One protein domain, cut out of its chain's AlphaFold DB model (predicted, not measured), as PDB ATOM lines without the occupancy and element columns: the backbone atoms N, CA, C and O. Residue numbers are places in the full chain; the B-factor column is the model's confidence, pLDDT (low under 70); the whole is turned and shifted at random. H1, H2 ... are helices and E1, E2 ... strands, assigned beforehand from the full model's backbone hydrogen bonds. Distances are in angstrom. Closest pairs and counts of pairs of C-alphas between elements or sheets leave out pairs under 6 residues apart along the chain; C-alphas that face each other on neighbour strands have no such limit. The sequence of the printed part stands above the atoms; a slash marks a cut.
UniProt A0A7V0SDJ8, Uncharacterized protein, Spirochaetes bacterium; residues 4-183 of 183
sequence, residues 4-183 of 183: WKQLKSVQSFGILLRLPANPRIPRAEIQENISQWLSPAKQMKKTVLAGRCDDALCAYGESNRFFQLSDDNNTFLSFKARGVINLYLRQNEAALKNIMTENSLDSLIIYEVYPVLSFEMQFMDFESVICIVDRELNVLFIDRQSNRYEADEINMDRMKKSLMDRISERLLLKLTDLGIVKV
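What this domain is: This is residues 4 to 183 of the 183 residues of an uncharacterized protein of Spirochaetes bacterium (UniProt A0A7V0SDJ8). A twisted sheet of five strands curls round the long last helix, H6, while H2 packs on H6 at a slant; H4 and H5 cover the opposite face of the sheet, which makes three layers, with H1, H2 and H6 on one face. The three long strands E3, E4 and E5 form a meander, each the antiparallel neighbour of the one before, and run along the longest axis of the domain. The 180 printed residues include six named helices and five named strands, in the order H1 E1 H2 E2 H3 H4 H5 E3 E4 E5 H6, of mixed class, and the mixed sheet runs E2 E1 E3 E4 E5. The whole is compact, with a radius of gyration of the C-alphas of 16.0 A and spans of 46 by 41 by 29 A.

How they stand to each other: Begin at Trp 4, where H1, residues 4 to 9, is on the sheet at a height of 9.3 A. It is only just over E4, residues 123 to 134, on which 3 of its C-alphas fall, and on the local plane it runs across the strands, at 75 degrees to E4. Next comes E1, residues 12 to 20, an inner strand parallel to both its neighbours: look for N 15 and O 48, 2.8 A apart, towards E2, residues 46 to 49, and N 16 and O 109, 2.8 A apart, towards E3, residues 107 to 118. Between E1 and E2 lies H2, residues 27 to 38; the three form a strand-helix-strand unit, two parallel neighbour strands joined through a helix, with a right-handed crossover. H2 touches residues 164 to 172 of H6, residues 156 to 177, at a steep tilt of 51 degrees, the same way; the closest C-alphas are those of Ile 34 and Ser 168, 4.9 A apart. H3, residues 55 to 58, is on the sheet, its Cys 58 C-alpha 4.1 A from that of Arg 18 in E1, the closest pair. On the same face as H3, find H4, residues 78 to 91, over E4 and E5, residues 139 to 150, at a height of 9.8 A, and H5, residues 93 to 102, over E3 at a height of 9.2 A. H4 and H5 are close but not clearly touching and about perpendicular at 74 degrees, their closest C-alphas, Leu 89 and Leu 96, 7.7 A apart. E3 and E4 form a hairpin, with N 114 and O 127 2.8 A apart, and so do E4 and E5, with N 128 and O 145 2.8 A apart. H6 is on the opposite face from H4 and H5; its closest C-alphas with E4 are those of Leu 163 and Met 124, 6.3 A apart. In H1, H2, H4, H5 and H6 every O i to N i+4 pair is within hydrogen-bond range; H3 is too short for such a pair.

Where its parts are: Find C-alpha 4 at (-33.106, -16.093, -17.861), where H1 begins. E1 covers 26.7 A from Ser 12 to Pro 20, H2 16.2 A and H4 19.9 A. Find C-alpha 107 at (-32.916, -4.303, -11.649); from there E3 runs 35.3 A, E4 returns over 36.7 A and E5 covers 34.2 A. H6 runs 31.7 A, ending at C-alpha 177, (-20.363, -13.768, -17.812).

The domain as a whole: The two C-alphas farthest apart, those of Glu 136 and Ile 154, are 47.3 A apart. The printed part has no cut and ends at Val 183, the chain's last residue. The link from H3 to H4, residues 59 to 77, is long. The mean pLDDT of the printed part is 92.7, and no printed residue is under 70.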
ATOM      1  N   TRP A   4     -34.232 -16.357 -16.963       74.94
ATOM      2  CA  TRP A   4     -33.106 -16.093 -17.861       74.94
ATOM      3  C   TRP A   4     -33.445 -15.168 -19.038       74.94
ATOM      4  O   TRP A   4     -32.647 -14.309 -19.408       74.94
ATOM      5  N   LYS A   5     -34.634 -15.317 -19.642       81.75
ATOM      6  CA  LYS A   5     -35.084 -14.410 -20.711       81.75
ATOM      7  C   LYS A   5     -35.305 -13.002 -20.163       81.75
ATOM      8  O   LYS A   5     -34.916 -12.041 -20.818       81.75
ATOM      9  N   GLN A   6     -35.860 -12.903 -18.957       85.06
ATOM     10  CA  GLN A   6     -36.096 -11.629 -18.285       85.06
ATOM     11  C   GLN A   6     -34.783 -10.918 -17.924       85.06
ATOM     12  O   GLN A   6     -34.639  -9.734 -18.204       85.06
ATOM     13  N   LEU A   7     -33.775 -11.638 -17.417       88.50
ATOM     14  CA  LEU A   7     -32.453 -11.062 -17.137       88.50
ATOM     15  C   LEU A   7     -31.800 -10.452 -18.390       88.50
ATOM     16  O   LEU A   7     -31.168  -9.395 -18.332       88.50
ATOM     17  N   LYS A   8     -31.974 -11.091 -19.554       88.75
ATOM     18  CA  LYS A   8     -31.435 -10.576 -20.820       88.75
ATOM     19  C   LYS A   8     -32.071  -9.249 -21.238       88.75
ATOM     20  O   LYS A   8     -31.343  -8.422 -21.785       88.75
ATOM     21  N   SER A   9     -33.358  -9.026 -20.956       90.31
ATOM     22  CA  SER A   9     -34.059  -7.789 -21.335       90.31
ATOM     23  C   SER A   9     -33.733  -6.579 -20.456       90.31
ATOM     24  O   SER A   9     -33.883  -5.458 -20.931       90.31
ATOM     25  N   VAL A  10     -33.255  -6.780 -19.223       94.56
ATOM     26  CA  VAL A  10     -32.848  -5.695 -18.307       94.56
ATOM     27  C   VAL A  10     -31.753  -4.835 -18.949       94.56
ATOM     28  O   VAL A  10     -30.792  -5.406 -19.466       94.56
ATOM     29  N   GLN A  11     -31.861  -3.501 -18.911       95.44
ATOM     30  CA  GLN A  11     -30.866  -2.579 -19.491       95.44
ATOM     31  C   GLN A  11     -30.089  -1.778 -18.442       95.44
ATOM     32  O   GLN A  11     -29.020  -1.244 -18.750       95.44
ATOM     33  N   SER A  12     -30.598  -1.701 -17.212       96.69
ATOM     34  CA  SER A  12     -29.988  -0.932 -16.132       96.69
ATOM     35  C   SER A  12     -30.012  -1.659 -14.784       96.69
ATOM     36  O   SER A  12     -31.040  -2.193 -14.368       96.69
ATOM     37  N   PHE A  13     -28.871  -1.661 -14.095       97.56
ATOM     38  CA  PHE A  13     -28.641  -2.352 -12.829       97.56
ATOM     39  C   PHE A  13     -28.092  -1.400 -11.768       97.56
ATOM     40  O   PHE A  13     -27.172  -0.626 -12.033       97.56
ATOM     41  N   GLY A  14     -28.614  -1.499 -10.548       96.69
ATOM     42  CA  GLY A  14     -27.955  -0.971  -9.353       96.69
ATOM     43  C   GLY A  14     -27.231  -2.087  -8.612       96.69
ATOM     44  O   GLY A  14     -27.791  -3.166  -8.469       96.69
ATOM     45  N   ILE A  15     -26.014  -1.859  -8.130       97.38
ATOM     46  CA  ILE A  15     -25.273  -2.811  -7.295       97.38
ATOM     47  C   ILE A  15     -25.365  -2.355  -5.842       97.38
ATOM     48  O   ILE A  15     -24.941  -1.251  -5.518       97.38
ATOM     49  N   LEU A  16     -25.880  -3.210  -4.967       96.44
ATOM     50  CA  LEU A  16     -25.969  -2.988  -3.529       96.44
ATOM     51  C   LEU A  16     -24.999  -3.936  -2.815       96.44
ATOM     52  O   LEU A  16     -25.161  -5.153  -2.897       96.44
ATOM     53  N   LEU A  17     -24.001  -3.393  -2.113       97.06
ATOM     54  CA  LEU A  17     -23.054  -4.194  -1.336       97.06
ATOM     55  C   LEU A  17     -23.592  -4.448   0.075       97.06
ATOM     56  O   LEU A  17     -23.791  -3.508   0.844       97.06
ATOM     57  N   ARG A  18     -23.744  -5.720   0.441       96.12
ATOM     58  CA  ARG A  18     -24.206  -6.154   1.760       96.12
ATOM     59  C   ARG A  18     -23.083  -6.871   2.514       96.12
ATOM     60  O   ARG A  18     -22.478  -7.805   1.993       96.12
ATOM     61  N   LEU A  19     -22.803  -6.440   3.739       96.25
ATOM     62  CA  LEU A  19     -21.710  -6.940   4.586       96.25
ATOM     63  C   LEU A  19     -22.229  -7.329   5.977       96.25
ATOM     64  O   LEU A  19     -23.341  -6.936   6.329       96.25
ATOM     65  N   PRO A  20     -21.453  -8.059   6.798       95.44
ATOM     66  CA  PRO A  20     -21.802  -8.269   8.198       95.44
ATOM     67  C   PRO A  20     -22.024  -6.939   8.907       95.44
ATOM     68  O   PRO A  20     -21.374  -5.952   8.569       95.44
ATOM     69  N   ALA A  21     -22.885  -6.924   9.921       92.50
ATOM     70  CA  ALA A  21     -23.150  -5.731  10.727       92.50
ATOM     71  C   ALA A  21     -21.876  -5.126  11.342       92.50
ATOM     72  O   ALA A  21     -21.777  -3.913  11.473       92.50
ATOM     73  N   ASN A  22     -20.878  -5.966  11.641       90.50
ATOM     74  CA  ASN A  22     -19.565  -5.551  12.127       90.50
ATOM     75  C   ASN A  22     -18.471  -6.065  11.176       90.50
ATOM     76  O   ASN A  22     -17.842  -7.090  11.458       90.50
ATOM     77  N   PRO A  23     -18.265  -5.425  10.014       90.44
ATOM     78  CA  PRO A  23     -17.306  -5.915   9.040       90.44
ATOM     79  C   PRO A  23     -15.879  -5.544   9.470       90.44
ATOM     80  O   PRO A  23     -15.621  -4.426   9.908       90.44
ATOM     81  N   ARG A  24     -14.923  -6.471   9.308       89.25
ATOM     82  CA  ARG A  24     -13.494  -6.197   9.583       89.25
ATOM     83  C   ARG A  24     -12.887  -5.168   8.626       89.25
ATOM     84  O   ARG A  24     -11.939  -4.482   8.989       89.25
ATOM     85  N   ILE A  25     -13.420  -5.092   7.408       92.69
ATOM     86  CA  ILE A  25     -13.048  -4.109   6.391       92.69
ATOM     87  C   ILE A  25     -14.247  -3.168   6.215       92.69
ATOM     88  O   ILE A  25     -15.344  -3.657   5.932       92.69
ATOM     89  N   PRO A  26     -14.078  -1.844   6.371       92.81
ATOM     90  CA  PRO A  26     -15.167  -0.892   6.199       92.81
ATOM     91  C   PRO A  26     -15.839  -1.010   4.830       92.81
ATOM     92  O   PRO A  26     -15.176  -1.120   3.799       92.81
ATOM     93  N   ARG A  27     -17.173  -0.902   4.809       93.19
ATOM     94  CA  ARG A  27     -17.978  -0.951   3.574       93.19
ATOM     95  C   ARG A  27     -17.471   0.023   2.511       93.19
ATOM     96  O   ARG A  27     -17.377  -0.354   1.350       93.19
ATOM     97  N   ALA A  28     -17.111   1.238   2.926       93.12
ATOM     98  CA  ALA A  28     -16.604   2.274   2.034       93.12
ATOM     99  C   ALA A  28     -15.304   1.860   1.322       93.12
ATOM    100  O   ALA A  28     -15.163   2.143   0.139       93.12
ATOM    101  N   GLU A  29     -14.392   1.147   1.996       95.19
ATOM    102  CA  GLU A  29     -13.151   0.657   1.374       95.19
ATOM    103  C   GLU A  29     -13.444  -0.403   0.303       95.19
ATOM    104  O   GLU A  29     -12.887  -0.348  -0.792       95.19
ATOM    105  N   ILE A  30     -14.367  -1.333   0.581       95.50
ATOM    106  CA  ILE A  30     -14.767  -2.356  -0.397       95.50
ATOM    107  C   ILE A  30     -15.522  -1.718  -1.571       95.50
ATOM    108  O   ILE A  30     -15.265  -2.063  -2.719       95.50
ATOM    109  N   GLN A  31     -16.431  -0.773  -1.312       95.19
ATOM    110  CA  GLN A  31     -17.150  -0.046  -2.366       95.19
ATOM    111  C   GLN A  31     -16.195   0.744  -3.266       95.19
ATOM    112  O   GLN A  31     -16.351   0.710  -4.484       95.19
ATOM    113  N   GLU A  32     -15.201   1.416  -2.683       95.94
ATOM    114  CA  GLU A  32     -14.164   2.135  -3.425       95.94
ATOM    115  C   GLU A  32     -13.364   1.176  -4.315       95.94
ATOM    116  O   GLU A  32     -13.207   1.427  -5.509       95.94
ATOM    117  N   ASN A  33     -12.934   0.027  -3.783       97.19
ATOM    118  CA  ASN A  33     -12.221  -0.978  -4.572       97.19
ATOM    119  C   ASN A  33     -13.099  -1.553  -5.704       97.19
ATOM    120  O   ASN A  33     -12.658  -1.597  -6.849       97.19
ATOM    121  N   ILE A  34     -14.365  -1.894  -5.435       97.12
ATOM    122  CA  ILE A  34     -15.315  -2.338  -6.471       97.12
ATOM    123  C   ILE A  34     -15.474  -1.264  -7.554       97.12
ATOM    124  O   ILE A  34     -15.448  -1.580  -8.742       97.12
ATOM    125  N   SER A  35     -15.619   0.005  -7.167       95.81
ATOM    126  CA  SER A  35     -15.724   1.130  -8.103       95.81
ATOM    127  C   SER A  35     -14.487   1.228  -9.002       95.81
ATOM    128  O   SER A  35     -14.613   1.340 -10.222       95.81
ATOM    129  N   GLN A  36     -13.288   1.091  -8.427       96.31
ATOM    130  CA  GLN A  36     -12.027   1.096  -9.170       96.31
ATOM    131  C   GLN A  36     -11.945  -0.051 -10.183       96.31
ATOM    132  O   GLN A  36     -11.528   0.189 -11.313       96.31
ATOM    133  N   TRP A  37     -12.411  -1.253  -9.832       96.31
ATOM    134  CA  TRP A  37     -12.472  -2.404 -10.744       96.31
ATOM    135  C   TRP A  37     -13.559  -2.276 -11.824       96.31
ATOM    136  O   TRP A  37     -13.367  -2.728 -12.952       96.31
ATOM    137  N   LEU A  38     -14.695  -1.644 -11.512       94.81
ATOM    138  CA  LEU A  38     -15.783  -1.417 -12.470       94.81
ATOM    139  C   LEU A  38     -15.491  -0.266 -13.441       94.81
ATOM    140  O   LEU A  38     -15.972  -0.303 -14.573       94.81
ATOM    141  N   SER A  39     -14.731   0.748 -13.018       93.56
ATOM    142  CA  SER A  39     -14.472   1.957 -13.808       93.56
ATOM    143  C   SER A  39     -13.786   1.720 -15.168       93.56
ATOM    144  O   SER A  39     -14.236   2.331 -16.140       93.56
ATOM    145  N   PRO A  40     -12.775   0.833 -15.315       94.56
ATOM    146  CA  PRO A  40     -12.183   0.543 -16.621       94.56
ATOM    147  C   PRO A  40     -13.037  -0.402 -17.481       94.56
ATOM    148  O   PRO A  40     -12.788  -0.517 -18.681       94.56
ATOM    149  N   ALA A  41     -14.023  -1.097 -16.903       95.06
ATOM    150  CA  ALA A  41     -14.824  -2.076 -17.628       95.06
ATOM    151  C   ALA A  41     -15.820  -1.393 -18.575       95.06
ATOM    152  O   ALA A  41     -16.544  -0.461 -18.207       95.06
ATOM    153  N   LYS A  42     -15.926  -1.900 -19.808       95.75
ATOM    154  CA  LYS A  42     -16.901  -1.395 -20.774       95.75
ATOM    155  C   LYS A  42     -18.310  -1.790 -20.336       95.75
ATOM    156  O   LYS A  42     -18.673  -2.964 -20.353       95.75
ATOM    157  N   GLN A  43     -19.126  -0.797 -20.003       94.62
ATOM    158  CA  GLN A  43     -20.531  -0.988 -19.647       94.62
ATOM    159  C   GLN A  43     -21.334  -1.395 -20.891       94.62
ATOM    160  O   GLN A  43     -21.485  -0.610 -21.828       94.62
ATOM    161  N   MET A  44     -21.831  -2.634 -20.919       96.38
ATOM    162  CA  MET A  44     -22.751  -3.106 -21.965       96.38
ATOM    163  C   MET A  44     -24.199  -2.762 -21.613       96.38
ATOM    164  O   MET A  44     -25.033  -2.567 -22.493       96.38
ATOM    165  N   LYS A  45     -24.470  -2.679 -20.311       95.81
ATOM    166  CA  LYS A  45     -25.721  -2.252 -19.699       95.81
ATOM    167  C   LYS A  45     -25.389  -1.197 -18.647       95.81
ATOM    168  O   LYS A  45     -24.294  -1.217 -18.087       95.81
ATOM    169  N   LYS A  46     -26.299  -0.254 -18.389       95.25
ATOM    170  CA  LYS A  46     -26.066   0.792 -17.383       95.25
ATOM    171  C   LYS A  46     -25.879   0.124 -16.021       95.25
ATOM    172  O   LYS A  46     -26.774  -0.589 -15.578       95.25
ATOM    173  N   THR A  47     -24.771   0.396 -15.344       94.75
ATOM    174  CA  THR A  47     -24.517  -0.112 -13.991       94.75
ATOM    175  C   THR A  47     -24.208   1.050 -13.063       94.75
ATOM    176  O   THR A  47     -23.397   1.911 -13.396       94.75
ATOM    177  N   VAL A  48     -24.864   1.082 -11.907       94.06
ATOM    178  CA  VAL A  48     -24.653   2.093 -10.868       94.06
ATOM    179  C   VAL A  48     -24.328   1.374  -9.569       94.06
ATOM    180  O   VAL A  48     -25.125   0.568  -9.104       94.06
ATOM    181  N   LEU A  49     -23.176   1.651  -8.962       93.62
ATOM    182  CA  LEU A  49     -22.918   1.197  -7.598       93.62
ATOM    183  C   LEU A  49     -23.723   2.086  -6.648       93.62
ATOM    184  O   LEU A  49     -23.504   3.296  -6.600       93.62
ATOM    185  N   ALA A  50     -24.675   1.499  -5.925       85.75
ATOM    186  CA  ALA A  50     -25.409   2.212  -4.894       85.75
ATOM    187  C   ALA A  50     -24.400   2.692  -3.845       85.75
ATOM    188  O   ALA A  50     -23.608   1.900  -3.327       85.75
ATOM    189  N   GLY A  51     -24.400   4.002  -3.602       73.44
ATOM    190  CA  GLY A  51     -23.474   4.652  -2.683       73.44
ATOM    191  C   GLY A  51     -23.819   4.356  -1.225       73.44
ATOM    192  O   GLY A  51     -23.830   3.206  -0.780       73.44
ATOM    193  N   ARG A  52     -24.084   5.409  -0.446       71.69
ATOM    194  CA  ARG A  52     -24.540   5.239   0.937       71.69
ATOM    195  C   ARG A  52     -25.885   4.524   0.959       71.69
ATOM    196  O   ARG A  52     -26.746   4.758   0.119       71.69
ATOM    197  N   CYS A  53     -26.016   3.638   1.927       77.19
ATOM    198  CA  CYS A  53     -27.097   2.687   2.034       77.19
ATOM    199  C   CYS A  53     -27.307   2.388   3.515       77.19
ATOM    200  O   CYS A  53     -26.325   2.183   4.240       77.19
ATOM    201  N   ASP A  54     -28.567   2.381   3.944       84.75
ATOM    202  CA  ASP A  54     -28.944   2.126   5.331       84.75
ATOM    203  C   ASP A  54     -28.561   0.705   5.759       84.75
ATOM    204  O   ASP A  54     -28.527  -0.229   4.953       84.75
ATOM    205  N   ASP A  55     -28.307   0.506   7.052       84.88
ATOM    206  CA  ASP A  55     -27.880  -0.803   7.554       84.88
ATOM    207  C   ASP A  55     -28.945  -1.890   7.375       84.88
ATOM    208  O   ASP A  55     -28.597  -3.048   7.160       84.88
ATOM    209  N   ALA A  56     -30.232  -1.537   7.340       86.75
ATOM    210  CA  ALA A  56     -31.299  -2.486   7.009       86.75
ATOM    211  C   ALA A  56     -31.104  -3.148   5.625       86.75
ATOM    212  O   ALA A  56     -31.481  -4.306   5.427       86.75
ATOM    213  N   LEU A  57     -30.472  -2.427   4.695       91.25
ATOM    214  CA  LEU A  57     -30.187  -2.866   3.334       91.25
ATOM    215  C   LEU A  57     -28.783  -3.469   3.201       91.25
ATOM    216  O   LEU A  57     -28.612  -4.522   2.592       91.25
ATOM    217  N   CYS A  58     -27.769  -2.809   3.766       93.19
ATOM    218  CA  CYS A  58     -26.362  -3.140   3.517       93.19
ATOM    219  C   CYS A  58     -25.649  -3.858   4.668       93.19
ATOM    220  O   CYS A  58     -24.453  -4.151   4.552       93.19
ATOM    221  N   ALA A  59     -26.344  -4.155   5.766       93.88
ATOM    222  CA  ALA A  59     -25.839  -4.986   6.851       93.88
ATOM    223  C   ALA A  59     -26.631  -6.299   6.988       93.88
ATOM    224  O   ALA A  59     -27.812  -6.400   6.636       93.88
ATOM    225  N   TYR A  60     -25.972  -7.331   7.512       94.75
ATOM    226  CA  TYR A  60     -26.604  -8.587   7.902       94.75
ATOM    227  C   TYR A  60     -26.026  -9.147   9.199       94.75
ATOM    228  O   TYR A  60     -24.874  -8.900   9.552       94.75
ATOM    229  N   GLY A  61     -26.850  -9.916   9.900       92.69
ATOM    230  CA  GLY A  61     -26.426 -10.870  10.913       92.69
ATOM    231  C   GLY A  61     -26.638 -12.299  10.412       92.69
ATOM    232  O   GLY A  61     -27.167 -12.525   9.325       92.69
ATOM    233  N   GLU A  62     -26.266 -13.284  11.222       87.12
ATOM    234  CA  GLU A  62     -26.328 -14.697  10.818       87.12
ATOM    235  C   GLU A  62     -27.741 -15.160  10.420       87.12
ATOM    236  O   GLU A  62     -27.915 -15.919   9.468       87.12
ATOM    237  N   SER A  63     -28.778 -14.657  11.095       86.81
ATOM    238  CA  SER A  63     -30.169 -15.065  10.853       86.81
ATOM    239  C   SER A  63     -30.740 -14.588   9.517       86.81
ATOM    240  O   SER A  63     -31.694 -15.183   9.016       86.81
ATOM    241  N   ASN A  64     -30.180 -13.526   8.931       91.50
ATOM    242  CA  ASN A  64     -30.645 -12.948   7.670       91.50
ATOM    243  C   ASN A  64     -29.566 -12.949   6.579       91.50
ATOM    244  O   ASN A  64     -29.695 -12.215   5.598       91.50
ATOM    245  N   ARG A  65     -28.531 -13.778   6.737       94.69
ATOM    246  CA  ARG A  65     -27.472 -14.021   5.757       94.69
ATOM    247  C   ARG A  65     -27.991 -14.833   4.567       94.69
ATOM    248  O   ARG A  65     -28.723 -15.803   4.751       94.69
ATOM    249  N   PHE A  66     -27.633 -14.489   3.337       96.56
ATOM    250  CA  PHE A  66     -28.045 -15.242   2.144       96.56
ATOM    251  C   PHE A  66     -27.227 -16.511   1.937       96.56
ATOM    252  O   PHE A  66     -27.754 -17.505   1.430       96.56
ATOM    253  N   PHE A  67     -25.950 -16.490   2.317       94.12
ATOM    254  CA  PHE A  67     -25.092 -17.667   2.242       94.12
ATOM    255  C   PHE A  67     -25.505 -18.702   3.305       94.12
ATOM    256  O   PHE A  67     -25.166 -18.574   4.476       94.12
ATOM    257  N   GLN A  68     -26.298 -19.699   2.897       92.50
ATOM    258  CA  GLN A  68     -26.888 -20.708   3.781       92.50
ATOM    259  C   GLN A  68     -26.291 -22.085   3.493       92.50
ATOM    260  O   GLN A  68     -26.435 -22.595   2.381       92.50
ATOM    261  N   LEU A  69     -25.673 -22.697   4.499       89.31
ATOM    262  CA  LEU A  69     -25.147 -24.060   4.444       89.31
ATOM    263  C   LEU A  69     -25.994 -24.998   5.309       89.31
ATOM    264  O   LEU A  69     -26.706 -24.546   6.210       89.31
ATOM    265  N   SER A  70     -25.950 -26.290   5.005       87.75
ATOM    266  CA  SER A  70     -26.455 -27.326   5.896       87.75
ATOM    267  C   SER A  70     -25.417 -27.670   6.961       87.75
ATOM    268  O   SER A  70     -24.214 -27.657   6.696       87.75
ATOM    269  N   ASP A  71     -25.901 -27.998   8.157       83.50
ATOM    270  CA  ASP A  71     -25.051 -28.263   9.322       83.50
ATOM    271  C   ASP A  71     -24.235 -29.561   9.184       83.50
ATOM    272  O   ASP A  71     -23.223 -29.745   9.854       83.50
ATOM    273  N   ASP A  72     -24.679 -30.481   8.329       81.25
ATOM    274  CA  ASP A  72     -24.178 -31.852   8.223       81.25
ATOM    275  C   ASP A  72     -23.034 -32.023   7.214       81.25
ATOM    276  O   ASP A  72     -22.122 -32.818   7.436       81.25
ATOM    277  N   ASN A  73     -23.077 -31.313   6.088       77.94
ATOM    278  CA  ASN A  73     -22.149 -31.537   4.977       77.94
ATOM    279  C   ASN A  73     -21.725 -30.253   4.248       77.94
ATOM    280  O   ASN A  73     -21.137 -30.336   3.168       77.94
ATOM    281  N   ASN A  74     -22.012 -29.078   4.818       81.31
ATOM    282  CA  ASN A  74     -21.708 -27.778   4.215       81.31
ATOM    283  C   ASN A  74     -22.282 -27.613   2.794       81.31
ATOM    284  O   ASN A  74     -21.728 -26.889   1.963       81.31
ATOM    285  N   THR A  75     -23.403 -28.272   2.484       86.75
ATOM    286  CA  THR A  75     -24.066 -28.095   1.192       86.75
ATOM    287  C   THR A  75     -24.873 -26.811   1.202       86.75
ATOM    288  O   THR A  75     -25.620 -26.518   2.133       86.75
ATOM    289  N   PHE A  76     -24.762 -26.042   0.122       88.12
ATOM    290  CA  PHE A  76     -25.528 -24.813  -0.032       88.12
ATOM    291  C   PHE A  76     -27.039 -25.087  -0.118       88.12
ATOM    292  O   PHE A  76     -27.523 -25.743  -1.045       88.12
ATOM    293  N   LEU A  77     -27.799 -24.516   0.815       90.88
ATOM    294  CA  LEU A  77     -29.246 -24.670   0.930       90.88
ATOM    295  C   LEU A  77     -29.983 -23.624   0.084       90.88
ATOM    296  O   LEU A  77     -30.487 -22.623   0.592       90.88
ATOM    297  N   SER A  78     -30.089 -23.875  -1.222       89.06
ATOM    298  CA  SER A  78     -30.673 -22.928  -2.188       89.06
ATOM    299  C   SER A  78     -32.110 -22.493  -1.860       89.06
ATOM    300  O   SER A  78     -32.442 -21.314  -2.004       89.06
ATOM    301  N   PHE A  79     -32.963 -23.405  -1.380       90.44
ATOM    302  CA  PHE A  79     -34.334 -23.080  -0.968       90.44
ATOM    303  C   PHE A  79     -34.373 -22.201   0.284       90.44
ATOM    304  O   PHE A  79     -35.139 -21.237   0.330       90.44
ATOM    305  N   LYS A  80     -33.513 -22.484   1.271       92.81
ATOM    306  CA  LYS A  80     -33.394 -21.680   2.494       92.81
ATOM    307  C   LYS A  80     -32.866 -20.284   2.166       92.81
ATOM    308  O   LYS A  80     -33.488 -19.302   2.558       92.81
ATOM    309  N   ALA A  81     -31.802 -20.196   1.364       94.12
ATOM    310  CA  ALA A  81     -31.248 -18.935   0.876       94.12
ATOM    311  C   ALA A  81     -32.311 -18.084   0.162       94.12
ATOM    312  O   ALA A  81     -32.473 -16.909   0.475       94.12
ATOM    313  N   ARG A  82     -33.110 -18.685  -0.732       94.31
ATOM    314  CA  ARG A  82     -34.245 -17.999  -1.379       94.31
ATOM    315  C   ARG A  82     -35.290 -17.508  -0.381       94.31
ATOM    316  O   ARG A  82     -35.812 -16.413  -0.560       94.31
ATOM    317  N   GLY A  83     -35.600 -18.294   0.650       95.56
ATOM    318  CA  GLY A  83     -36.498 -17.881   1.728       95.56
ATOM    319  C   GLY A  83     -35.997 -16.629   2.450       95.56
ATOM    320  O   GLY A  83     -36.752 -15.668   2.597       95.56
ATOM    321  N   VAL A  84     -34.712 -16.609   2.819       96.56
ATOM    322  CA  VAL A  84     -34.075 -15.456   3.475       96.56
ATOM    323  C   VAL A  84     -34.036 -14.236   2.553       96.56
ATOM    324  O   VAL A  84     -34.410 -13.144   2.976       96.56
ATOM    325  N   ILE A  85     -33.662 -14.415   1.281       97.19
ATOM    326  CA  ILE A  85     -33.658 -13.344   0.274       97.19
ATOM    327  C   ILE A  85     -35.061 -12.751   0.118       97.19
ATOM    328  O   ILE A  85     -35.226 -11.541   0.211       97.19
ATOM    329  N   ASN A  86     -36.091 -13.579  -0.063       96.69
ATOM    330  CA  ASN A  86     -37.462 -13.093  -0.218       96.69
ATOM    331  C   ASN A  86     -37.959 -12.347   1.026       96.69
ATOM    332  O   ASN A  86     -38.688 -11.365   0.898       96.69
ATOM    333  N   LEU A  87     -37.575 -12.795   2.225       96.56
ATOM    334  CA  LEU A  87     -37.899 -12.085   3.459       96.56
ATOM    335  C   LEU A  87     -37.208 -10.716   3.508       96.56
ATOM    336  O   LEU A  87     -37.878  -9.720   3.773       96.56
ATOM    337  N   TYR A  88     -35.915 -10.659   3.179       96.88
ATOM    338  CA  TYR A  88     -35.156  -9.412   3.069       96.88
ATOM    339  C   TYR A  88     -35.793  -8.441   2.065       96.88
ATOM    340  O   TYR A  88     -35.988  -7.272   2.391       96.88
ATOM    341  N   LEU A  89     -36.165  -8.918   0.871       97.06
ATOM    342  CA  LEU A  89     -36.779  -8.093  -0.174       97.06
ATOM    343  C   LEU A  89     -38.124  -7.515   0.279       97.06
ATOM    344  O   LEU A  89     -38.381  -6.338   0.058       97.06
ATOM    345  N   ARG A  90     -38.956  -8.316   0.958       96.56
ATOM    346  CA  ARG A  90     -40.253  -7.871   1.497       96.56
ATOM    347  C   ARG A  90     -40.100  -6.850   2.618       96.56
ATOM    348  O   ARG A  90     -40.805  -5.851   2.635       96.56
ATOM    349  N   GLN A  91     -39.184  -7.095   3.554       95.75
ATOM    350  CA  GLN A  91     -38.941  -6.189   4.682       95.75
ATOM    351  C   GLN A  91     -38.398  -4.830   4.233       95.75
ATOM    352  O   GLN A  91     -38.635  -3.828   4.899       95.75
ATOM    353  N   ASN A  92     -37.703  -4.796   3.095       95.75
ATOM    354  CA  ASN A  92     -37.025  -3.611   2.586       95.75
ATOM    355  C   ASN A  92     -37.620  -3.069   1.277       95.75
ATOM    356  O   ASN A  92     -36.978  -2.268   0.596       95.75
ATOM    357  N   GLU A  93     -38.834  -3.490   0.908       96.25
ATOM    358  CA  GLU A  93     -39.421  -3.223  -0.411       96.25
ATOM    359  C   GLU A  93     -39.422  -1.732  -0.768       96.25
ATOM    360  O   GLU A  93     -38.964  -1.357  -1.847       96.25
ATOM    361  N   ALA A  94     -39.896  -0.879   0.145       95.19
ATOM    362  CA  ALA A  94     -39.990   0.559  -0.088       95.19
ATOM    363  C   ALA A  94     -38.616   1.188  -0.366       95.19
ATOM    364  O   ALA A  94     -38.456   1.919  -1.341       95.19
ATOM    365  N   ALA A  95     -37.608   0.863   0.445       94.69
ATOM    366  CA  ALA A  95     -36.270   1.425   0.294       94.69
ATOM    367  C   ALA A  95     -35.578   0.921  -0.987       94.69
ATOM    368  O   ALA A  95     -34.976   1.708  -1.717       94.69
ATOM    369  N   LEU A  96     -35.724  -0.367  -1.317       95.69
ATOM    370  CA  LEU A  96     -35.189  -0.941  -2.556       95.69
ATOM    371  C   LEU A  96     -35.842  -0.323  -3.799       95.69
ATOM    372  O   LEU A  96     -35.144   0.020  -4.755       95.69
ATOM    373  N   LYS A  97     -37.168  -0.137  -3.780       95.38
ATOM    374  CA  LYS A  97     -37.895   0.520  -4.875       95.38
ATOM    375  C   LYS A  97     -37.491   1.981  -5.032       95.38
ATOM    376  O   LYS A  97     -37.288   2.412  -6.163       95.38
ATOM    377  N   ASN A  98     -37.284   2.710  -3.936       94.06
ATOM    378  CA  ASN A  98     -36.790   4.087  -3.996       94.06
ATOM    379  C   ASN A  98     -35.426   4.165  -4.697       94.06
ATOM    380  O   ASN A  98     -35.282   4.943  -5.636       94.06
ATOM    381  N   ILE A  99     -34.472   3.292  -4.343       93.00
ATOM    382  CA  ILE A  99     -33.159   3.229  -5.016       93.00
ATOM    383  C   ILE A  99     -33.323   2.993  -6.522       93.00
ATOM    384  O   ILE A  99     -32.655   3.649  -7.328       93.00
ATOM    385  N   MET A 100     -34.207   2.067  -6.915       94.31
ATOM    386  CA  MET A 100     -34.475   1.795  -8.328       94.31
ATOM    387  C   MET A 100     -35.065   3.008  -9.047       94.31
ATOM    388  O   MET A 100     -34.615   3.345 -10.141       94.31
ATOM    389  N   THR A 101     -36.049   3.679  -8.448       94.38
ATOM    390  CA  THR A 101     -36.708   4.844  -9.045       94.38
ATOM    391  C   THR A 101     -35.754   6.031  -9.173       94.38
ATOM    392  O   THR A 101     -35.626   6.580 -10.268       94.38
ATOM    393  N   GLU A 102     -35.032   6.385  -8.108       92.69
ATOM    394  CA  GLU A 102     -34.093   7.518  -8.081       92.69
ATOM    395  C   GLU A 102     -32.993   7.386  -9.138       92.69
ATOM    396  O   GLU A 102     -32.607   8.360  -9.781       92.69
ATOM    397  N   ASN A 103     -32.522   6.161  -9.368       92.31
ATOM    398  CA  ASN A 103     -31.448   5.887 -10.316       92.31
ATOM    399  C   ASN A 103     -31.959   5.446 -11.699       92.31
ATOM    400  O   ASN A 103     -31.146   5.170 -12.590       92.31
ATOM    401  N   SER A 104     -33.284   5.400 -11.904       94.50
ATOM    402  CA  SER A 104     -33.935   4.886 -13.119       94.50
ATOM    403  C   SER A 104     -33.388   3.509 -13.521       94.50
ATOM    404  O   SER A 104     -32.779   3.359 -14.583       94.50
ATOM    405  N   LEU A 105     -33.535   2.536 -12.619       95.38
ATOM    406  CA  LEU A 105     -33.018   1.174 -12.744       95.38
ATOM    407  C   LEU A 105     -34.126   0.172 -13.089       95.38
ATOM    408  O   LEU A 105     -35.276   0.292 -12.665       95.38
ATOM    409  N   ASP A 106     -33.755  -0.863 -13.832       95.94
ATOM    410  CA  ASP A 106     -34.615  -1.998 -14.175       95.94
ATOM    411  C   ASP A 106     -34.429  -3.178 -13.219       95.94
ATOM    412  O   ASP A 106     -35.232  -4.108 -13.201       95.94
ATOM    413  N   SER A 107     -33.329  -3.177 -12.468       97.06
ATOM    414  CA  SER A 107     -32.916  -4.303 -11.649       97.06
ATOM    415  C   SER A 107     -31.941  -3.871 -10.561       97.06
ATOM    416  O   SER A 107     -31.216  -2.880 -10.702       97.06
ATOM    417  N   LEU A 108     -31.892  -4.654  -9.485       97.31
ATOM    418  CA  LEU A 108     -30.851  -4.574  -8.468       97.31
ATOM    419  C   LEU A 108     -30.050  -5.872  -8.428       97.31
ATOM    420  O   LEU A 108     -30.601  -6.968  -8.503       97.31
ATOM    421  N   ILE A 109     -28.745  -5.713  -8.262       98.00
ATOM    422  CA  ILE A 109     -27.769  -6.744  -7.953       98.00
ATOM    423  C   ILE A 109     -27.408  -6.557  -6.485       98.00
ATOM    424  O   ILE A 109     -26.728  -5.601  -6.127       98.00
ATOM    425  N   ILE A 110     -27.859  -7.460  -5.627       97.81
ATOM    426  CA  ILE A 110     -27.466  -7.491  -4.222       97.81
ATOM    427  C   ILE A 110     -26.258  -8.412  -4.115       97.81
ATOM    428  O   ILE A 110     -26.361  -9.615  -4.369       97.81
ATOM    429  N   TYR A 111     -25.115  -7.832  -3.766       98.06
ATOM    430  CA  TYR A 111     -23.862  -8.542  -3.581       98.06
ATOM    431  C   TYR A 111     -23.567  -8.668  -2.088       98.06
ATOM    432  O   TYR A 111     -23.111  -7.721  -1.454       98.06
ATOM    433  N   GLU A 112     -23.882  -9.827  -1.514       97.62
ATOM    434  CA  GLU A 112     -23.572 -10.143  -0.121       97.62
ATOM    435  C   GLU A 112     -22.183 -10.769  -0.032       97.62
ATOM    436  O   GLU A 112     -21.905 -11.733  -0.744       97.62
ATOM    437  N   VAL A 113     -21.325 -10.246   0.844       97.44
ATOM    438  CA  VAL A 113     -19.951 -10.733   1.028       97.44
ATOM    439  C   VAL A 113     -19.650 -10.936   2.509       97.44
ATOM    440  O   VAL A 113     -20.045 -10.129   3.350       97.44
ATOM    441  N   TYR A 114     -18.937 -12.012   2.833       96.00
ATOM    442  CA  TYR A 114     -18.351 -12.282   4.143       96.00
ATOM    443  C   TYR A 114     -16.828 -12.383   4.005       96.00
ATOM    444  O   TYR A 114     -16.329 -13.451   3.654       96.00
ATOM    445  N   PRO A 115     -16.083 -11.286   4.212       94.69
ATOM    446  CA  PRO A 115     -14.629 -11.307   4.133       94.69
ATOM    447  C   PRO A 115     -14.017 -11.851   5.428       94.69
ATOM    448  O   PRO A 115     -14.340 -11.394   6.526       94.69
ATOM    449  N   VAL A 116     -13.070 -12.774   5.297       92.44
ATOM    450  CA  VAL A 116     -12.279 -13.331   6.394       92.44
ATOM    451  C   VAL A 116     -10.804 -13.094   6.112       92.44
ATOM    452  O   VAL A 116     -10.278 -13.429   5.055       92.44
ATOM    453  N   LEU A 117     -10.120 -12.529   7.100       90.12
ATOM    454  CA  LEU A 117      -8.687 -12.286   7.062       90.12
ATOM    455  C   LEU A 117      -8.077 -12.832   8.349       90.12
ATOM    456  O   LEU A 117      -8.486 -12.412   9.436       90.12
ATOM    457  N   SER A 118      -7.118 -13.749   8.233       88.62
ATOM    458  CA  SER A 118      -6.335 -14.244   9.362       88.62
ATOM    459  C   SER A 118      -4.861 -14.001   9.102       88.62
ATOM    460  O   SER A 118      -4.253 -14.646   8.250       88.62
ATOM    461  N   PHE A 119      -4.300 -13.053   9.846       83.56
ATOM    462  CA  PHE A 119      -2.892 -12.708   9.745       83.56
ATOM    463  C   PHE A 119      -1.993 -13.808  10.319       83.56
ATOM    464  O   PHE A 119      -1.060 -14.253   9.666       83.56
ATOM    465  N   GLU A 120      -2.318 -14.299  11.516       84.88
ATOM    466  CA  GLU A 120      -1.530 -15.324  12.212       84.88
ATOM    467  C   GLU A 120      -1.472 -16.638  11.434       84.88
ATOM    468  O   GLU A 120      -0.429 -17.277  11.353       84.88
ATOM    469  N   MET A 121      -2.598 -17.024  10.834       86.50
ATOM    470  CA  MET A 121      -2.686 -18.229  10.010       86.50
ATOM    471  C   MET A 121      -2.390 -17.955   8.530       86.50
ATOM    472  O   MET A 121      -2.585 -18.850   7.712       86.50
ATOM    473  N   GLN A 122      -2.001 -16.720   8.199       87.88
ATOM    474  CA  GLN A 122      -1.642 -16.245   6.868       87.88
ATOM    475  C   GLN A 122      -2.591 -16.722   5.753       87.88
ATOM    476  O   GLN A 122      -2.194 -17.293   4.738       87.88
ATOM    477  N   PHE A 123      -3.892 -16.504   5.939       90.19
ATOM    478  CA  PHE A 123      -4.880 -16.793   4.903       90.19
ATOM    479  C   PHE A 123      -5.919 -15.686   4.784       90.19
ATOM    480  O   PHE A 123      -6.201 -14.927   5.717       90.19
ATOM    481  N   MET A 124      -6.531 -15.647   3.610       93.00
ATOM    482  CA  MET A 124      -7.700 -14.837   3.318       93.00
ATOM    483  C   MET A 124      -8.773 -15.725   2.693       93.00
ATOM    484  O   MET A 124      -8.476 -16.631   1.920       93.00
ATOM    485  N   ASP A 125     -10.023 -15.492   3.055       94.00
ATOM    486  CA  ASP A 125     -11.171 -16.229   2.535       94.00
ATOM    487  C   ASP A 125     -12.328 -15.252   2.355       94.00
ATOM    488  O   ASP A 125     -12.409 -14.228   3.041       94.00
ATOM    489  N   PHE A 126     -13.220 -15.535   1.420       95.81
ATOM    490  CA  PHE A 126     -14.511 -14.884   1.407       95.81
ATOM    491  C   PHE A 126     -15.604 -15.801   0.883       95.81
ATOM    492  O   PHE A 126     -15.442 -16.562  -0.074       95.81
ATOM    493  N   GLU A 127     -16.778 -15.624   1.472       95.50
ATOM    494  CA  GLU A 127     -18.021 -16.181   0.961       95.50
ATOM    495  C   GLU A 127     -18.821 -15.055   0.316       95.50
ATOM    496  O   GLU A 127     -18.819 -13.921   0.798       95.50
ATOM    497  N   SER A 128     -19.506 -15.341  -0.787       96.56
ATOM    498  CA  SER A 128     -20.360 -14.347  -1.425       96.56
ATOM    499  C   SER A 128     -21.595 -14.931  -2.090       96.56
ATOM    500  O   SER A 128     -21.595 -16.073  -2.560       96.56
ATOM    501  N   VAL A 129     -22.646 -14.113  -2.147       97.62
ATOM    502  CA  VAL A 129     -23.879 -14.363  -2.895       97.62
ATOM    503  C   VAL A 129     -24.164 -13.166  -3.791       97.62
ATOM    504  O   VAL A 129     -24.198 -12.028  -3.334       97.62
ATOM    505  N   ILE A 130     -24.413 -13.433  -5.070       97.81
ATOM    506  CA  ILE A 130     -24.939 -12.459  -6.026       97.81
ATOM    507  C   ILE A 130     -26.403 -12.808  -6.256       97.81
ATOM    508  O   ILE A 130     -26.706 -13.870  -6.800       97.81
ATOM    509  N   CYS A 131     -27.310 -11.923  -5.855       97.50
ATOM    510  CA  CYS A 131     -28.736 -12.030  -6.141       97.50
ATOM    511  C   CYS A 131     -29.160 -10.902  -7.083       97.50
ATOM    512  O   CYS A 131     -28.885  -9.742  -6.806       97.50
ATOM    513  N   ILE A 132     -29.833 -11.231  -8.185       97.75
ATOM    514  CA  ILE A 132     -30.380 -10.239  -9.119       97.75
ATOM    515  C   ILE A 132     -31.898 -10.296  -9.066       97.75
ATOM    516  O   ILE A 132     -32.472 -11.382  -9.184       97.75
ATOM    517  N   VAL A 133     -32.535  -9.134  -8.931       97.19
ATOM    518  CA  VAL A 133     -33.994  -8.984  -8.867       97.19
ATOM    519  C   VAL A 133     -34.516  -8.020  -9.931       97.19
ATOM    520  O   VAL A 133     -33.801  -7.092 -10.311       97.19
ATOM    521  N   ASP A 134     -35.735  -8.230 -10.428       95.88
ATOM    522  CA  ASP A 134     -36.424  -7.276 -11.316       95.88
ATOM    523  C   ASP A 134     -37.028  -6.084 -10.545       95.88
ATOM    524  O   ASP A 134     -36.893  -5.989  -9.323       95.88
ATOM    525  N   ARG A 135     -37.698  -5.172 -11.263       94.12
ATOM    526  CA  ARG A 135     -38.391  -3.999 -10.692       94.12
ATOM    527  C   ARG A 135     -39.477  -4.368  -9.682       94.12
ATOM    528  O   ARG A 135     -39.781  -3.595  -8.773       94.12
ATOM    529  N   GLU A 136     -40.071  -5.540  -9.843       95.12
ATOM    530  CA  GLU A 136     -41.090  -6.097  -8.965       95.12
ATOM    531  C   GLU A 136     -40.484  -6.867  -7.776       95.12
ATOM    532  O   GLU A 136     -41.226  -7.431  -6.974       95.12
ATOM    533  N   LEU A 137     -39.153  -6.847  -7.625       96.06
ATOM    534  CA  LEU A 137     -38.378  -7.567  -6.612       96.06
ATOM    535  C   LEU A 137     -38.502  -9.098  -6.705       96.06
ATOM    536  O   LEU A 137     -38.280  -9.808  -5.722       96.06
ATOM    537  N   ASN A 138     -38.802  -9.643  -7.883       94.88
ATOM    538  CA  ASN A 138     -38.701 -11.076  -8.133       94.88
ATOM    539  C   ASN A 138     -37.251 -11.466  -8.410       94.88
ATOM    540  O   ASN A 138     -36.556 -10.851  -9.219       94.88
ATOM    541  N   VAL A 139     -36.808 -12.558  -7.790       94.94
ATOM    542  CA  VAL A 139     -35.464 -13.107  -7.991       94.94
ATOM    543  C   VAL A 139     -35.314 -13.686  -9.401       94.94
ATOM    544  O   VAL A 139     -35.935 -14.694  -9.746       94.94
ATOM    545  N   LEU A 140     -34.416 -13.095 -10.187       94.69
ATOM    546  CA  LEU A 140     -34.056 -13.540 -11.535       94.69
ATOM    547  C   LEU A 140     -32.862 -14.494 -11.535       94.69
ATOM    548  O   LEU A 140     -32.779 -15.399 -12.368       94.69
ATOM    549  N   PHE A 141     -31.917 -14.273 -10.623       94.25
ATOM    550  CA  PHE A 141     -30.648 -14.990 -10.593       94.25
ATOM    551  C   PHE A 141     -30.091 -15.048  -9.171       94.25
ATOM    552  O   PHE A 141     -30.198 -14.080  -8.420       94.25
ATOM    553  N   ILE A 142     -29.495 -16.188  -8.819       94.56
ATOM    554  CA  ILE A 142     -28.698 -16.363  -7.604       94.56
ATOM    555  C   ILE A 142     -27.454 -17.153  -7.985       94.56
ATOM    556  O   ILE A 142     -27.560 -18.202  -8.620       94.56
ATOM    557  N   ASP A 143     -26.305 -16.672  -7.540       94.88
ATOM    558  CA  ASP A 143     -25.025 -17.355  -7.643       94.88
ATOM    559  C   ASP A 143     -24.241 -17.193  -6.342       94.88
ATOM    560  O   ASP A 143     -24.442 -16.224  -5.610       94.88
ATOM    561  N   ARG A 144     -23.367 -18.152  -6.035       93.44
ATOM    562  CA  ARG A 144     -22.649 -18.207  -4.757       93.44
ATOM    563  C   ARG A 144     -21.217 -18.674  -4.935       93.44
ATOM    564  O   ARG A 144     -20.920 -19.465  -5.826       93.44
ATOM    565  N   GLN A 145     -20.335 -18.241  -4.045       92.31
ATOM    566  CA  GLN A 145     -18.935 -18.661  -4.019       92.31
ATOM    567  C   GLN A 145     -18.418 -18.705  -2.580       92.31
ATOM    568  O   GLN A 145     -18.870 -17.928  -1.748       92.31
ATOM    569  N   SER A 146     -17.477 -19.605  -2.316       91.88
ATOM    570  CA  SER A 146     -16.650 -19.636  -1.110       91.88
ATOM    571  C   SER A 146     -15.241 -20.004  -1.563       91.88
ATOM    572  O   SER A 146     -15.078 -20.981  -2.303       91.88
ATOM    573  N   ASN A 147     -14.255 -19.175  -1.226       90.25
ATOM    574  CA  ASN A 147     -12.890 -19.339  -1.702       90.25
ATOM    575  C   ASN A 147     -11.868 -18.920  -0.658       90.25
ATOM    576  O   ASN A 147     -11.718 -17.737  -0.365       90.25
ATOM    577  N   ARG A 148     -11.060 -19.894  -0.249       90.69
ATOM    578  CA  ARG A 148      -9.892 -19.694   0.595       90.69
ATOM    579  C   ARG A 148      -8.618 -19.589  -0.236       90.69
ATOM    580  O   ARG A 148      -8.420 -20.353  -1.180       90.69
ATOM    581  N   TYR A 149      -7.745 -18.676   0.165       89.00
ATOM    582  CA  TYR A 149      -6.430 -18.448  -0.413       89.00
ATOM    583  C   TYR A 149      -5.402 -18.395   0.711       89.00
ATOM    584  O   TYR A 149      -5.562 -17.643   1.677       89.00
ATOM    585  N   GLU A 150      -4.341 -19.178   0.577       87.19
ATOM    586  CA  GLU A 150      -3.160 -18.983   1.412       87.19
ATOM    587  C   GLU A 150      -2.440 -17.711   0.971       87.19
ATOM    588  O   GLU A 150      -2.416 -17.367  -0.215       87.19
ATOM    589  N   ALA A 151      -1.905 -16.984   1.939       80.12
ATOM    590  CA  ALA A 151      -1.169 -15.761   1.714       80.12
ATOM    591  C   ALA A 151       0.213 -15.937   2.331       80.12
ATOM    592  O   ALA A 151       0.325 -15.976   3.538       80.12
ATOM    593  N   ASP A 152       1.275 -16.001   1.536       78.06
ATOM    594  CA  ASP A 152       2.640 -15.905   2.074       78.06
ATOM    595  C   ASP A 152       3.025 -14.419   2.196       78.06
ATOM    596  O   ASP A 152       3.874 -13.898   1.473       78.06
ATOM    597  N   GLU A 153       2.268 -13.672   3.004       76.50
ATOM    598  CA  GLU A 153       2.417 -12.221   3.140       76.50
ATOM    599  C   GLU A 153       2.272 -11.800   4.604       76.50
ATOM    600  O   GLU A 153       1.269 -12.060   5.263       76.50
ATOM    601  N   ILE A 154       3.299 -11.113   5.108       75.19
ATOM    602  CA  ILE A 154       3.415 -10.672   6.506       75.19
ATOM    603  C   ILE A 154       2.888  -9.229   6.656       75.19
ATOM    604  O   ILE A 154       2.728  -8.704   7.757       75.19
ATOM    605  N   ASN A 155       2.570  -8.550   5.556       85.88
ATOM    606  CA  ASN A 155       1.950  -7.236   5.591       85.88
ATOM    607  C   ASN A 155       0.414  -7.327   5.560       85.88
ATOM    608  O   ASN A 155      -0.197  -7.641   4.536       85.88
ATOM    609  N   MET A 156      -0.217  -6.955   6.678       85.56
ATOM    610  CA  MET A 156      -1.675  -6.959   6.830       85.56
ATOM    611  C   MET A 156      -2.400  -6.097   5.783       85.56
ATOM    612  O   MET A 156      -3.428  -6.520   5.256       85.56
ATOM    613  N   ASP A 157      -1.878  -4.913   5.450       90.44
ATOM    614  CA  ASP A 157      -2.515  -4.022   4.474       90.44
ATOM    615  C   ASP A 157      -2.485  -4.608   3.062       90.44
ATOM    616  O   ASP A 157      -3.456  -4.479   2.312       90.44
ATOM    617  N   ARG A 158      -1.405  -5.312   2.706       90.50
ATOM    618  CA  ARG A 158      -1.314  -6.034   1.432       90.50
ATOM    619  C   ARG A 158      -2.275  -7.211   1.378       90.50
ATOM    620  O   ARG A 158      -2.966  -7.355   0.373       90.50
ATOM    621  N   MET A 159      -2.379  -8.002   2.449       91.06
ATOM    622  CA  MET A 159      -3.363  -9.087   2.502       91.06
ATOM    623  C   MET A 159      -4.797  -8.547   2.416       91.06
ATOM    624  O   MET A 159      -5.608  -9.067   1.651       91.06
ATOM    625  N   LYS A 160      -5.107  -7.463   3.143       94.25
ATOM    626  CA  LYS A 160      -6.407  -6.779   3.078       94.25
ATOM    627  C   LYS A 160      -6.718  -6.321   1.653       94.25
ATOM    628  O   LYS A 160      -7.804  -6.598   1.149       94.25
ATOM    629  N   LYS A 161      -5.768  -5.649   0.995       94.44
ATOM    630  CA  LYS A 161      -5.918  -5.203  -0.396       94.44
ATOM    631  C   LYS A 161      -6.147  -6.382  -1.338       94.44
ATOM    632  O   LYS A 161      -7.089  -6.342  -2.120       94.44
ATOM    633  N   SER A 162      -5.355  -7.445  -1.207       94.62
ATOM    634  CA  SER A 162      -5.515  -8.646  -2.024       94.62
ATOM    635  C   SER A 162      -6.886  -9.296  -1.838       94.62
ATOM    636  O   SER A 162      -7.470  -9.755  -2.814       94.62
ATOM    637  N   LEU A 163      -7.423  -9.334  -0.614       95.75
ATOM    638  CA  LEU A 163      -8.767  -9.850  -0.361       95.75
ATOM    639  C   LEU A 163      -9.839  -8.986  -1.039       95.75
ATOM    640  O   LEU A 163     -10.741  -9.524  -1.680       95.75
ATOM    641  N   MET A 164      -9.732  -7.657  -0.942       97.00
ATOM    642  CA  MET A 164     -10.657  -6.747  -1.632       97.00
ATOM    643  C   MET A 164     -10.593  -6.922  -3.151       97.00
ATOM    644  O   MET A 164     -11.640  -7.033  -3.786       97.00
ATOM    645  N   ASP A 165      -9.391  -7.050  -3.716       96.88
ATOM    646  CA  ASP A 165      -9.207  -7.284  -5.148       96.88
ATOM    647  C   ASP A 165      -9.870  -8.598  -5.592       96.88
ATOM    648  O   ASP A 165     -10.550  -8.620  -6.613       96.88
ATOM    649  N   ARG A 166      -9.784  -9.673  -4.793       96.94
ATOM    650  CA  ARG A 166     -10.481 -10.947  -5.074       96.94
ATOM    651  C   ARG A 166     -12.006 -10.818  -5.038       96.94
ATOM    652  O   ARG A 166     -12.692 -11.407  -5.874       96.94
ATOM    653  N   ILE A 167     -12.536 -10.054  -4.084       97.62
ATOM    654  CA  ILE A 167     -13.974  -9.772  -3.962       97.62
ATOM    655  C   ILE A 167     -14.463  -8.987  -5.191       97.62
ATOM    656  O   ILE A 167     -15.462  -9.350  -5.815       97.62
ATOM    657  N   SER A 168     -13.736  -7.945  -5.587       97.81
ATOM    658  CA  SER A 168     -14.078  -7.116  -6.748       97.81
ATOM    659  C   SER A 168     -13.938  -7.868  -8.070       97.81
ATOM    660  O   SER A 168     -14.847  -7.822  -8.903       97.81
ATOM    661  N   GLU A 169     -12.847  -8.620  -8.241       97.00
ATOM    662  CA  GLU A 169     -12.593  -9.483  -9.399       97.00
ATOM    663  C   GLU A 169     -13.741 -10.473  -9.598       97.00
ATOM    664  O   GLU A 169     -14.288 -10.591 -10.697       97.00
ATOM    665  N   ARG A 170     -14.183 -11.136  -8.523       96.62
ATOM    666  CA  ARG A 170     -15.329 -12.046  -8.563       96.62
ATOM    667  C   ARG A 170     -16.575 -11.371  -9.130       96.62
ATOM    668  O   ARG A 170     -17.221 -11.925 -10.029       96.62
ATOM    669  N   LEU A 171     -16.954 -10.221  -8.575       97.75
ATOM    670  CA  LEU A 171     -18.141  -9.510  -9.032       97.75
ATOM    671  C   LEU A 171     -18.000  -9.162 -10.517       97.75
ATOM    672  O   LEU A 171     -18.880  -9.502 -11.306       97.75
ATOM    673  N   LEU A 172     -16.870  -8.572 -10.910       97.56
ATOM    674  CA  LEU A 172     -16.608  -8.148 -12.281       97.56
ATOM    675  C   LEU A 172     -16.661  -9.314 -13.283       97.56
ATOM    676  O   LEU A 172     -17.313  -9.200 -14.326       97.56
ATOM    677  N   LEU A 173     -16.047 -10.454 -12.953       97.00
ATOM    678  CA  LEU A 173     -16.093 -11.661 -13.781       97.00
ATOM    679  C   LEU A 173     -17.529 -12.164 -13.941       97.00
ATOM    680  O   LEU A 173     -17.955 -12.479 -15.050       97.00
ATOM    681  N   LYS A 174     -18.327 -12.165 -12.866       97.12
ATOM    682  CA  LYS A 174     -19.726 -12.594 -12.971       97.12
ATOM    683  C   LYS A 174     -20.571 -11.635 -13.800       97.12
ATOM    684  O   LYS A 174     -21.397 -12.087 -14.587       97.12
ATOM    685  N   LEU A 175     -20.367 -10.327 -13.660       97.12
ATOM    686  CA  LEU A 175     -21.034  -9.338 -14.507       97.12
ATOM    687  C   LEU A 175     -20.633  -9.499 -15.982       97.12
ATOM    688  O   LEU A 175     -21.473  -9.304 -16.862       97.12
ATOM    689  N   THR A 176     -19.386  -9.895 -16.245       96.81
ATOM    690  CA  THR A 176     -18.887 -10.205 -17.592       96.81
ATOM    691  C   THR A 176     -19.568 -11.446 -18.170       96.81
ATOM    692  O   THR A 176     -20.111 -11.379 -19.272       96.81
ATOM    693  N   ASP A 177     -19.656 -12.540 -17.405       95.81
ATOM    694  CA  ASP A 177     -20.363 -13.768 -17.812       95.81
ATOM    695  C   ASP A 177     -21.843 -13.514 -18.141       95.81
ATOM    696  O   ASP A 177     -22.425 -14.140 -19.029       95.81
ATOM    697  N   LEU A 178     -22.471 -12.589 -17.409       95.38
ATOM    698  CA  LEU A 178     -23.864 -12.187 -17.606       95.38
ATOM    699  C   LEU A 178     -24.045 -11.157 -18.736       95.38
ATOM    700  O   LEU A 178     -25.181 -10.790 -19.050       95.38
ATOM    701  N   GLY A 179     -22.956 -10.693 -19.358       95.25
ATOM    702  CA  GLY A 179     -22.972  -9.702 -20.436       95.25
ATOM    703  C   GLY A 179     -23.427  -8.309 -19.993       95.25
ATOM    704  O   GLY A 179     -23.976  -7.558 -20.800       95.25
ATOM    705  N   ILE A 180     -23.260  -7.974 -18.711       96.56
ATOM    706  CA  ILE A 180     -23.598  -6.660 -18.137       96.56
ATOM    707  C   ILE A 180     -22.448  -5.676 -18.376       96.56
ATOM    708  O   ILE A 180     -22.667  -4.524 -18.755       96.56
ATOM    709  N   VAL A 181     -21.219  -6.163 -18.230       96.25
ATOM    710  CA  VAL A 181     -19.980  -5.438 -18.528       96.25
ATOM    711  C   VAL A 181     -19.090  -6.285 -19.435       96.25
ATOM    712  O   VAL A 181     -19.357  -7.466 -19.656       96.25
ATOM    713  N   LYS A 182     -18.040  -5.678 -19.979       95.00
ATOM    714  CA  LYS A 182     -16.990  -6.361 -20.726       95.00
ATOM    715  C   LYS A 182     -15.630  -5.841 -20.268       95.00
ATOM    716  O   LYS A 182     -15.382  -4.637 -20.358       95.00
ATOM    717  N   VAL A 183     -14.796  -6.757 -19.791       87.69
ATOM    718  CA  VAL A 183     -13.378  -6.541 -19.467       87.69
ATOM    719  C   VAL A 183     -12.524  -6.921 -20.668       87.69
ATOM    720  O   VAL A 183     -12.922  -7.868 -21.391       87.69
TER     721      VAL A 183